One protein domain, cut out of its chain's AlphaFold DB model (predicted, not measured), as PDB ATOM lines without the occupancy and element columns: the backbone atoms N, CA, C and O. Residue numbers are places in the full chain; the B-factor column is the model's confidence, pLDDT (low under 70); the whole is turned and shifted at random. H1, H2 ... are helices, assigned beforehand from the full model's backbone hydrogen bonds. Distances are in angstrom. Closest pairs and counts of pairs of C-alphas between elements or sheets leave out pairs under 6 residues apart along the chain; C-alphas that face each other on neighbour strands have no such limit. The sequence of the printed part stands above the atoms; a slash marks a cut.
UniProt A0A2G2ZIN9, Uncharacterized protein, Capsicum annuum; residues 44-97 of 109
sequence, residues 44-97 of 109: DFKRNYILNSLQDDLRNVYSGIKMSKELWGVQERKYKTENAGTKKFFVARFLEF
ATOM      1  N   ASP A  44      40.767  24.105  25.617       69.94
ATOM      2  CA  ASP A  44      41.320  22.869  26.147       69.94
ATOM      3  C   ASP A  44      42.664  22.988  26.879       69.94
ATOM      4  O   ASP A  44      42.911  22.146  27.737       69.94
ATOM      5  N   PHE A  45      43.525  23.998  26.667       82.56
ATOM      6  CA  PHE A  45      44.850  24.010  27.329       82.56
ATOM      7  C   PHE A  45      44.737  23.983  28.862       82.56
ATOM      8  O   PHE A  45      45.370  23.165  29.531       82.56
ATOM      9  N   LYS A  46      43.871  24.836  29.430       86.62
ATOM     10  CA  LYS A  46      43.638  24.885  30.885       86.62
ATOM     11  C   LYS A  46      42.975  23.609  31.403       86.62
ATOM     12  O   LYS A  46      43.295  23.157  32.495       86.62
ATOM     13  N   ARG A  47      42.054  23.029  30.626       90.56
ATOM     14  CA  ARG A  47      41.362  21.782  30.976       90.56
ATOM     15  C   ARG A  47      42.338  20.605  30.980       90.56
ATOM     16  O   ARG A  47      42.383  19.871  31.959       90.56
ATOM     17  N   ASN A  48      43.149  20.475  29.935       89.75
ATOM     18  CA  ASN A  48      44.167  19.441  29.795       89.75
ATOM     19  C   ASN A  48      45.229  19.548  30.899       89.75
ATOM     20  O   ASN A  48      45.590  18.538  31.489       89.75
ATOM     21  N   TYR A  49      45.663  20.764  31.252       89.88
ATOM     22  CA  TYR A  49      46.571  20.980  32.383       89.88
ATOM     23  C   TYR A  49      45.988  20.467  33.712       89.88
ATOM     24  O   TYR A  49      46.659  19.729  34.427       89.88
ATOM     25  N   ILE A  50      44.722  20.790  34.017       89.94
ATOM     26  CA  ILE A  50      44.056  20.294  35.234       89.94
ATOM     27  C   ILE A  50      43.906  18.765  35.179       89.94
ATOM     28  O   ILE A  50      44.267  18.092  36.140       89.94
ATOM     29  N   LEU A  51      43.444  18.200  34.056       91.69
ATOM     30  CA  LEU A  51      43.264  16.751  33.898       91.69
ATOM     31  C   LEU A  51      44.576  15.960  33.998       91.69
ATOM     32  O   LEU A  51      44.565  14.859  34.534       91.69
ATOM     33  N   ASN A  52      45.700  16.508  33.532       90.31
ATOM     34  CA  ASN A  52      47.009  15.848  33.607       90.31
ATOM     35  C   ASN A  52      47.665  15.937  34.996       90.31
ATOM     36  O   ASN A  52      48.665  15.269  35.232       90.31
ATOM     37  N   SER A  53      47.116  16.736  35.918       89.62
ATOM     38  CA  SER A  53      47.527  16.743  37.332       89.62
ATOM     39  C   SER A  53      46.763  15.730  38.200       89.62
ATOM     40  O   SER A  53      47.014  15.626  39.399       89.62
ATOM     41  N   LEU A  54      45.819  14.987  37.609       90.69
ATOM     42  CA  LEU A  54      45.022  13.958  38.276       90.69
ATOM     43  C   LEU A  54      45.596  12.560  38.019       90.69
ATOM     44  O   LEU A  54      46.099  12.280  36.934       90.69
ATOM     45  N   GLN A  55      45.431  11.664  38.993       91.31
ATOM     46  CA  GLN A  55      45.597  10.217  38.791       91.31
ATOM     47  C   GLN A  55      44.560   9.684  37.790       91.31
ATOM     48  O   GLN A  55      43.462  10.240  37.695       91.31
ATOM     49  N   ASP A  56      44.879   8.598  37.083       89.75
ATOM     50  CA  ASP A  56      44.083   8.088  35.957       89.75
ATOM     51  C   ASP A  56      42.611   7.805  36.301       89.75
ATOM     52  O   ASP A  56      41.722   8.195  35.537       89.75
ATOM     53  N   ASP A  57      42.331   7.245  37.482       91.25
ATOM     54  CA  ASP A  57      40.965   6.996  37.967       91.25
ATOM     55  C   ASP A  57      40.133   8.289  38.040       91.25
ATOM     56  O   ASP A  57      39.000   8.358  37.555       91.25
ATOM     57  N   LEU A  58      40.713   9.353  38.608       89.38
ATOM     58  CA  LEU A  58      40.072  10.666  38.700       89.38
ATOM     59  C   LEU A  58      40.005  11.330  37.322       89.38
ATOM     60  O   LEU A  58      38.989  11.933  36.976       89.38
ATOM     61  N   ARG A  59      41.071  11.219  36.524       89.88
ATOM     62  CA  ARG A  59      41.153  11.783  35.175       89.88
ATOM     63  C   ARG A  59      40.048  11.229  34.279       89.88
ATOM     64  O   ARG A  59      39.430  12.010  33.559       89.88
ATOM     65  N   ASN A  60      39.745   9.933  34.370       90.38
ATOM     66  CA  ASN A  60      38.623   9.305  33.674       90.38
ATOM     67  C   ASN A  60      37.277   9.907  34.116       90.38
ATOM     68  O   ASN A  60      36.550  10.455  33.287       90.38
ATOM     69  N   VAL A  61      36.987   9.909  35.425       92.56
ATOM     70  CA  VAL A  61      35.735  10.450  35.999       92.56
ATOM     71  C   VAL A  61      35.502  11.916  35.616       92.56
ATOM     72  O   VAL A  61      34.382  12.309  35.292       92.56
ATOM     73  N   TYR A  62      36.553  12.737  35.626       90.19
ATOM     74  CA  TYR A  62      36.455  14.166  35.333       90.19
ATOM     75  C   TYR A  62      36.618  14.523  33.845       90.19
ATOM     76  O   TYR A  62      36.353  15.666  33.465       90.19
ATOM     77  N   SER A  63      36.986  13.567  32.981       88.56
ATOM     78  CA  SER A  63      37.211  13.794  31.543       88.56
ATOM     79  C   SER A  63      35.985  14.356  30.813       88.56
ATOM     80  O   SER A  63      36.138  15.184  29.910       88.56
ATOM     81  N   GLY A  64      34.775  13.966  31.234       89.62
ATOM     82  CA  GLY A  64      33.509  14.412  30.648       89.62
ATOM     83  C   GLY A  64      33.195  15.900  30.854       89.62
ATOM     84  O   GLY A  64      32.358  16.450  30.135       89.62
ATOM     85  N   ILE A  65      33.868  16.580  31.790       90.62
ATOM     86  CA  ILE A  65      33.663  18.012  32.033       90.62
ATOM     87  C   ILE A  65      34.387  18.813  30.946       90.62
ATOM     88  O   ILE A  65      35.616  18.814  30.865       90.62
ATOM     89  N   LYS A  66      33.619  19.518  30.105       89.06
ATOM     90  CA  LYS A  66      34.141  20.269  28.949       89.06
ATOM     91  C   LYS A  66      34.749  21.624  29.325       89.06
ATOM     92  O   LYS A  66      35.691  22.067  28.678       89.06
ATOM     93  N   MET A  67      34.254  22.289  30.372       89.25
ATOM     94  CA  MET A  67      34.752  23.605  30.787       89.25
ATOM     95  C   MET A  67      35.762  23.512  31.933       89.25
ATOM     96  O   MET A  67      35.450  23.053  33.030       89.25
ATOM     97  N   SER A  68      36.958  24.072  31.724       87.25
ATOM     98  CA  SER A  68      38.008  24.166  32.755       87.25
ATOM     99  C   SER A  68      37.551  24.885  34.034       87.25
ATOM    100  O   SER A  68      37.947  24.490  35.127       87.25
ATOM    101  N   LYS A  69      36.670  25.893  33.924       90.06
ATOM    102  CA  LYS A  69      36.067  26.592  35.076       90.06
ATOM    103  C   LYS A  69      35.173  25.676  35.921       90.06
ATOM    104  O   LYS A  69      35.190  25.770  37.145       90.06
ATOM    105  N   GLU A  70      34.395  24.805  35.282       91.56
ATOM    106  CA  GLU A  70      33.516  23.854  35.973       91.56
ATOM    107  C   GLU A  70      34.330  22.745  36.631       91.56
ATOM    108  O   GLU A  70      34.107  22.438  37.798       91.56
ATOM    109  N   LEU A  71      35.328  22.220  35.913       92.50
ATOM    110  CA  LEU A  71      36.272  21.224  36.415       92.50
ATOM    111  C   LEU A  71      36.990  21.731  37.676       92.50
ATOM    112  O   LEU A  71      36.963  21.069  38.714       92.50
ATOM    113  N   TRP A  72      37.533  22.952  37.617       91.25
ATOM    114  CA  TRP A  72      38.129  23.622  38.772       91.25
ATOM    115  C   TRP A  72      37.124  23.814  39.917       91.25
ATOM    116  O   TRP A  72      37.434  23.509  41.064       91.25
ATOM    117  N   GLY A  73      35.897  24.258  39.626       91.62
ATOM    118  CA  GLY A  73      34.854  24.443  40.641       91.62
ATOM    119  C   GLY A  73      34.408  23.140  41.322       91.62
ATOM    120  O   GLY A  73      34.108  23.140  42.515       91.62
ATOM    121  N   VAL A  74      34.385  22.013  40.604       90.94
ATOM    122  CA  VAL A  74      34.123  20.684  41.184       90.94
ATOM    123  C   VAL A  74      35.257  20.275  42.124       90.94
ATOM    124  O   VAL A  74      34.991  19.856  43.254       90.94
ATOM    125  N   GLN A  75      36.505  20.445  41.686       84.94
ATOM    126  CA  GLN A  75      37.699  20.141  42.475       84.94
ATOM    127  C   GLN A  75      37.759  21.006  43.748       84.94
ATOM    128  O   GLN A  75      37.929  20.487  44.852       84.94
ATOM    129  N   GLU A  76      37.496  22.308  43.619       87.81
ATOM    130  CA  GLU A  76      37.454  23.258  44.731       87.81
ATOM    131  C   GLU A  76      36.363  22.907  45.758       87.81
ATOM    132  O   GLU A  76      36.615  22.956  46.962       87.81
ATOM    133  N   ARG A  77      35.163  22.493  45.315       87.12
ATOM    134  CA  ARG A  77      34.091  22.046  46.226       87.12
ATOM    135  C   ARG A  77      34.475  20.794  47.012       87.12
ATOM    136  O   ARG A  77      34.186  20.747  48.210       87.12
ATOM    137  N   LYS A  78      35.130  19.812  46.376       84.44
ATOM    138  CA  LYS A  78      35.628  18.610  47.069       84.44
ATOM    139  C   LYS A  78      36.600  19.005  48.181       84.44
ATOM    140  O   LYS A  78      36.303  18.763  49.349       84.44
ATOM    141  N   TYR A  79      37.672  19.721  47.839       77.56
ATOM    142  CA  TYR A  79      38.702  20.094  48.812       77.56
ATOM    143  C   TYR A  79      38.222  21.089  49.878       77.56
ATOM    144  O   TYR A  79      38.667  21.004  51.019       77.56
ATOM    145  N   LYS A  80      37.288  22.007  49.583       79.06
ATOM    146  CA  LYS A  80      36.689  22.883  50.613       79.06
ATOM    147  C   LYS A  80      35.843  22.097  51.618       79.06
ATOM    148  O   LYS A  80      35.934  22.362  52.815       79.06
ATOM    149  N   THR A  81      35.061  21.124  51.147       71.50
ATOM    150  CA  THR A  81      34.235  20.257  52.009       71.50
ATOM    151  C   THR A  81      35.111  19.346  52.865       71.50
ATOM    152  O   THR A  81      34.930  19.264  54.078       71.50
ATOM    153  N   GLU A  82      36.114  18.726  52.246       70.88
ATOM    154  CA  GLU A  82      37.101  17.876  52.908       70.88
ATOM    155  C   GLU A  82      37.900  18.654  53.961       70.88
ATOM    156  O   GLU A  82      37.943  18.246  55.115       70.88
ATOM    157  N   ASN A  83      38.423  19.840  53.633       66.12
ATOM    158  CA  ASN A  83      39.131  20.702  54.586       66.12
ATOM    159  C   ASN A  83      38.243  21.108  55.779       66.12
ATOM    160  O   ASN A  83      38.718  21.164  56.911       66.12
ATOM    161  N   ALA A  84      36.947  21.359  55.560       68.12
ATOM    162  CA  ALA A  84      36.008  21.643  56.647       68.12
ATOM    163  C   ALA A  84      35.762  20.420  57.555       68.12
ATOM    164  O   ALA A  84      35.678  20.580  58.773       68.12
ATOM    165  N   GLY A  85      35.683  19.211  56.988       71.94
ATOM    166  CA  GLY A  85      35.594  17.956  57.743       71.94
ATOM    167  C   GLY A  85      36.877  17.651  58.520       71.94
ATOM    168  O   GLY A  85      36.844  17.480  59.735       71.94
ATOM    169  N   THR A  86      38.022  17.686  57.840       79.62
ATOM    170  CA  THR A  86      39.356  17.434  58.398       79.62
ATOM    171  C   THR A  86      39.708  18.412  59.521       79.62
ATOM    172  O   THR A  86      40.179  17.991  60.576       79.62
ATOM    173  N   LYS A  87      39.397  19.709  59.381       79.69
ATOM    174  CA  LYS A  87      39.555  20.683  60.479       79.69
ATOM    175  C   LYS A  87      38.684  20.350  61.690       79.69
ATOM    176  O   LYS A  87      39.176  20.405  62.814       79.69
ATOM    177  N   LYS A  88      37.417  19.971  61.484       81.00
ATOM    178  CA  LYS A  88      36.528  19.537  62.578       81.00
ATOM    179  C   LYS A  88      37.044  18.269  63.263       81.00
ATOM    180  O   LYS A  88      36.985  18.194  64.484       81.00
ATOM    181  N   PHE A  89      37.600  17.324  62.505       81.81
ATOM    182  CA  PHE A  89      38.230  16.118  63.046       81.81
ATOM    183  C   PHE A  89      39.436  16.443  63.943       81.81
ATOM    184  O   PHE A  89      39.526  15.913  65.047       81.81
ATOM    185  N   PHE A  90      40.317  17.364  63.532       84.38
ATOM    186  CA  PHE A  90      41.429  17.812  64.382       84.38
ATOM    187  C   PHE A  90      40.958  18.519  65.661       84.38
ATOM    188  O   PHE A  90      41.500  18.250  66.729       84.38
ATOM    189  N   VAL A  91      39.928  19.370  65.581       86.06
ATOM    190  CA  VAL A  91      39.339  20.023  66.766       86.06
ATOM    191  C   VAL A  91      38.709  18.994  67.713       86.06
ATOM    192  O   VAL A  91      38.925  19.076  68.919       86.06
ATOM    193  N   ALA A  92      37.992  17.994  67.191       89.19
ATOM    194  CA  ALA A  92      37.429  16.911  67.998       89.19
ATOM    195  C   ALA A  92      38.526  16.075  68.683       89.19
ATOM    196  O   ALA A  92      38.489  15.910  69.899       89.19
ATOM    197  N   ARG A  93      39.557  15.645  67.936       87.75
ATOM    198  CA  ARG A  93      40.741  14.946  68.477       87.75
ATOM    199  C   ARG A  93      41.451  15.741  69.574       87.75
ATOM    200  O   ARG A  93      41.933  15.141  70.527       87.75
ATOM    201  N   PHE A  94      41.525  17.067  69.446       87.06
ATOM    202  CA  PHE A  94      42.124  17.932  70.462       87.06
ATOM    203  C   PHE A  94      41.260  18.034  71.729       87.06
ATOM    204  O   PHE A  94      41.796  18.000  72.829       87.06
ATOM    205  N   LEU A  95      39.931  18.115  71.594       89.06
ATOM    206  CA  LEU A  95      39.003  18.149  72.733       89.06
ATOM    207  C   LEU A  95      38.893  16.800  73.466       89.06
ATOM    208  O   LEU A  95      38.653  16.773  74.670       89.06
ATOM    209  N   GLU A  96      39.066  15.688  72.753       90.81
ATOM    210  CA  GLU A  96      39.066  14.335  73.323       90.81
ATOM    211  C   GLU A  96      40.419  13.948  73.956       90.81
ATOM    212  O   GLU A  96      40.496  12.992  74.732       90.81
ATOM    213  N   PHE A  97      41.489  14.700  73.672       90.19
ATOM    214  CA  PHE A  97      42.825  14.441  74.204       90.19
ATOM    215  C   PHE A  97      42.867  14.600  75.732       90.19
ATOM    216  O   PHE A  97      42.814  15.704  76.276       90.19
TER     217      PHE A  97
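AT A GLANCE: This is residues 44 to 97 of the 109 residues of an uncharacterized protein of Capsicum annuum (UniProt A0A2G2ZIN9). A short helical hairpin, H1 and H2, packs at one end of a long helix, H3, whose residues 76 to 96 stick out as a free arm. The 54 printed residues hold three named helices in the order H1, H2, H3 and no named strand, an all-helix domain. It is only just extended, close to loose, with a radius of gyration of the C-alphas of 15.2 A and spans of 48 by 20 by 15 A.

HOW THE PARTS SIT: H1, residues 44 to 52, and H2, residues 56 to 63, touch as a hairpin at a shallow tilt of 28 degrees, opposite ways; their closest C-alphas, of Leu 51 and Arg 59, are 5.5 A apart. H3, residues 68 to 96, touches H1 with residues 68 to 72 alone, the closest C-alphas being those of Arg 47 and Ser 68, 4.5 A apart. H2 and H3 are close but not clearly touching, with the C-alphas of Tyr 62 and Leu 71 closest at 7.1 A. In H1, H2 and H3 every O i to N i+4 pair is within hydrogen-bond range.

IN THESE COORDINATES: H1 begins at C-alpha 44 (41.320, 22.869, 26.147). H3 measures 41.8 A and ends at C-alpha 96 (39.066, 14.335, 73.323).

THE WHOLE: The C-alphas of Asp 44 and Phe 97, the two farthest apart, are 48.8 A apart. The printed part has no cut, and both links are tight. Residues 44, 83 and 84 have pLDDT under 70.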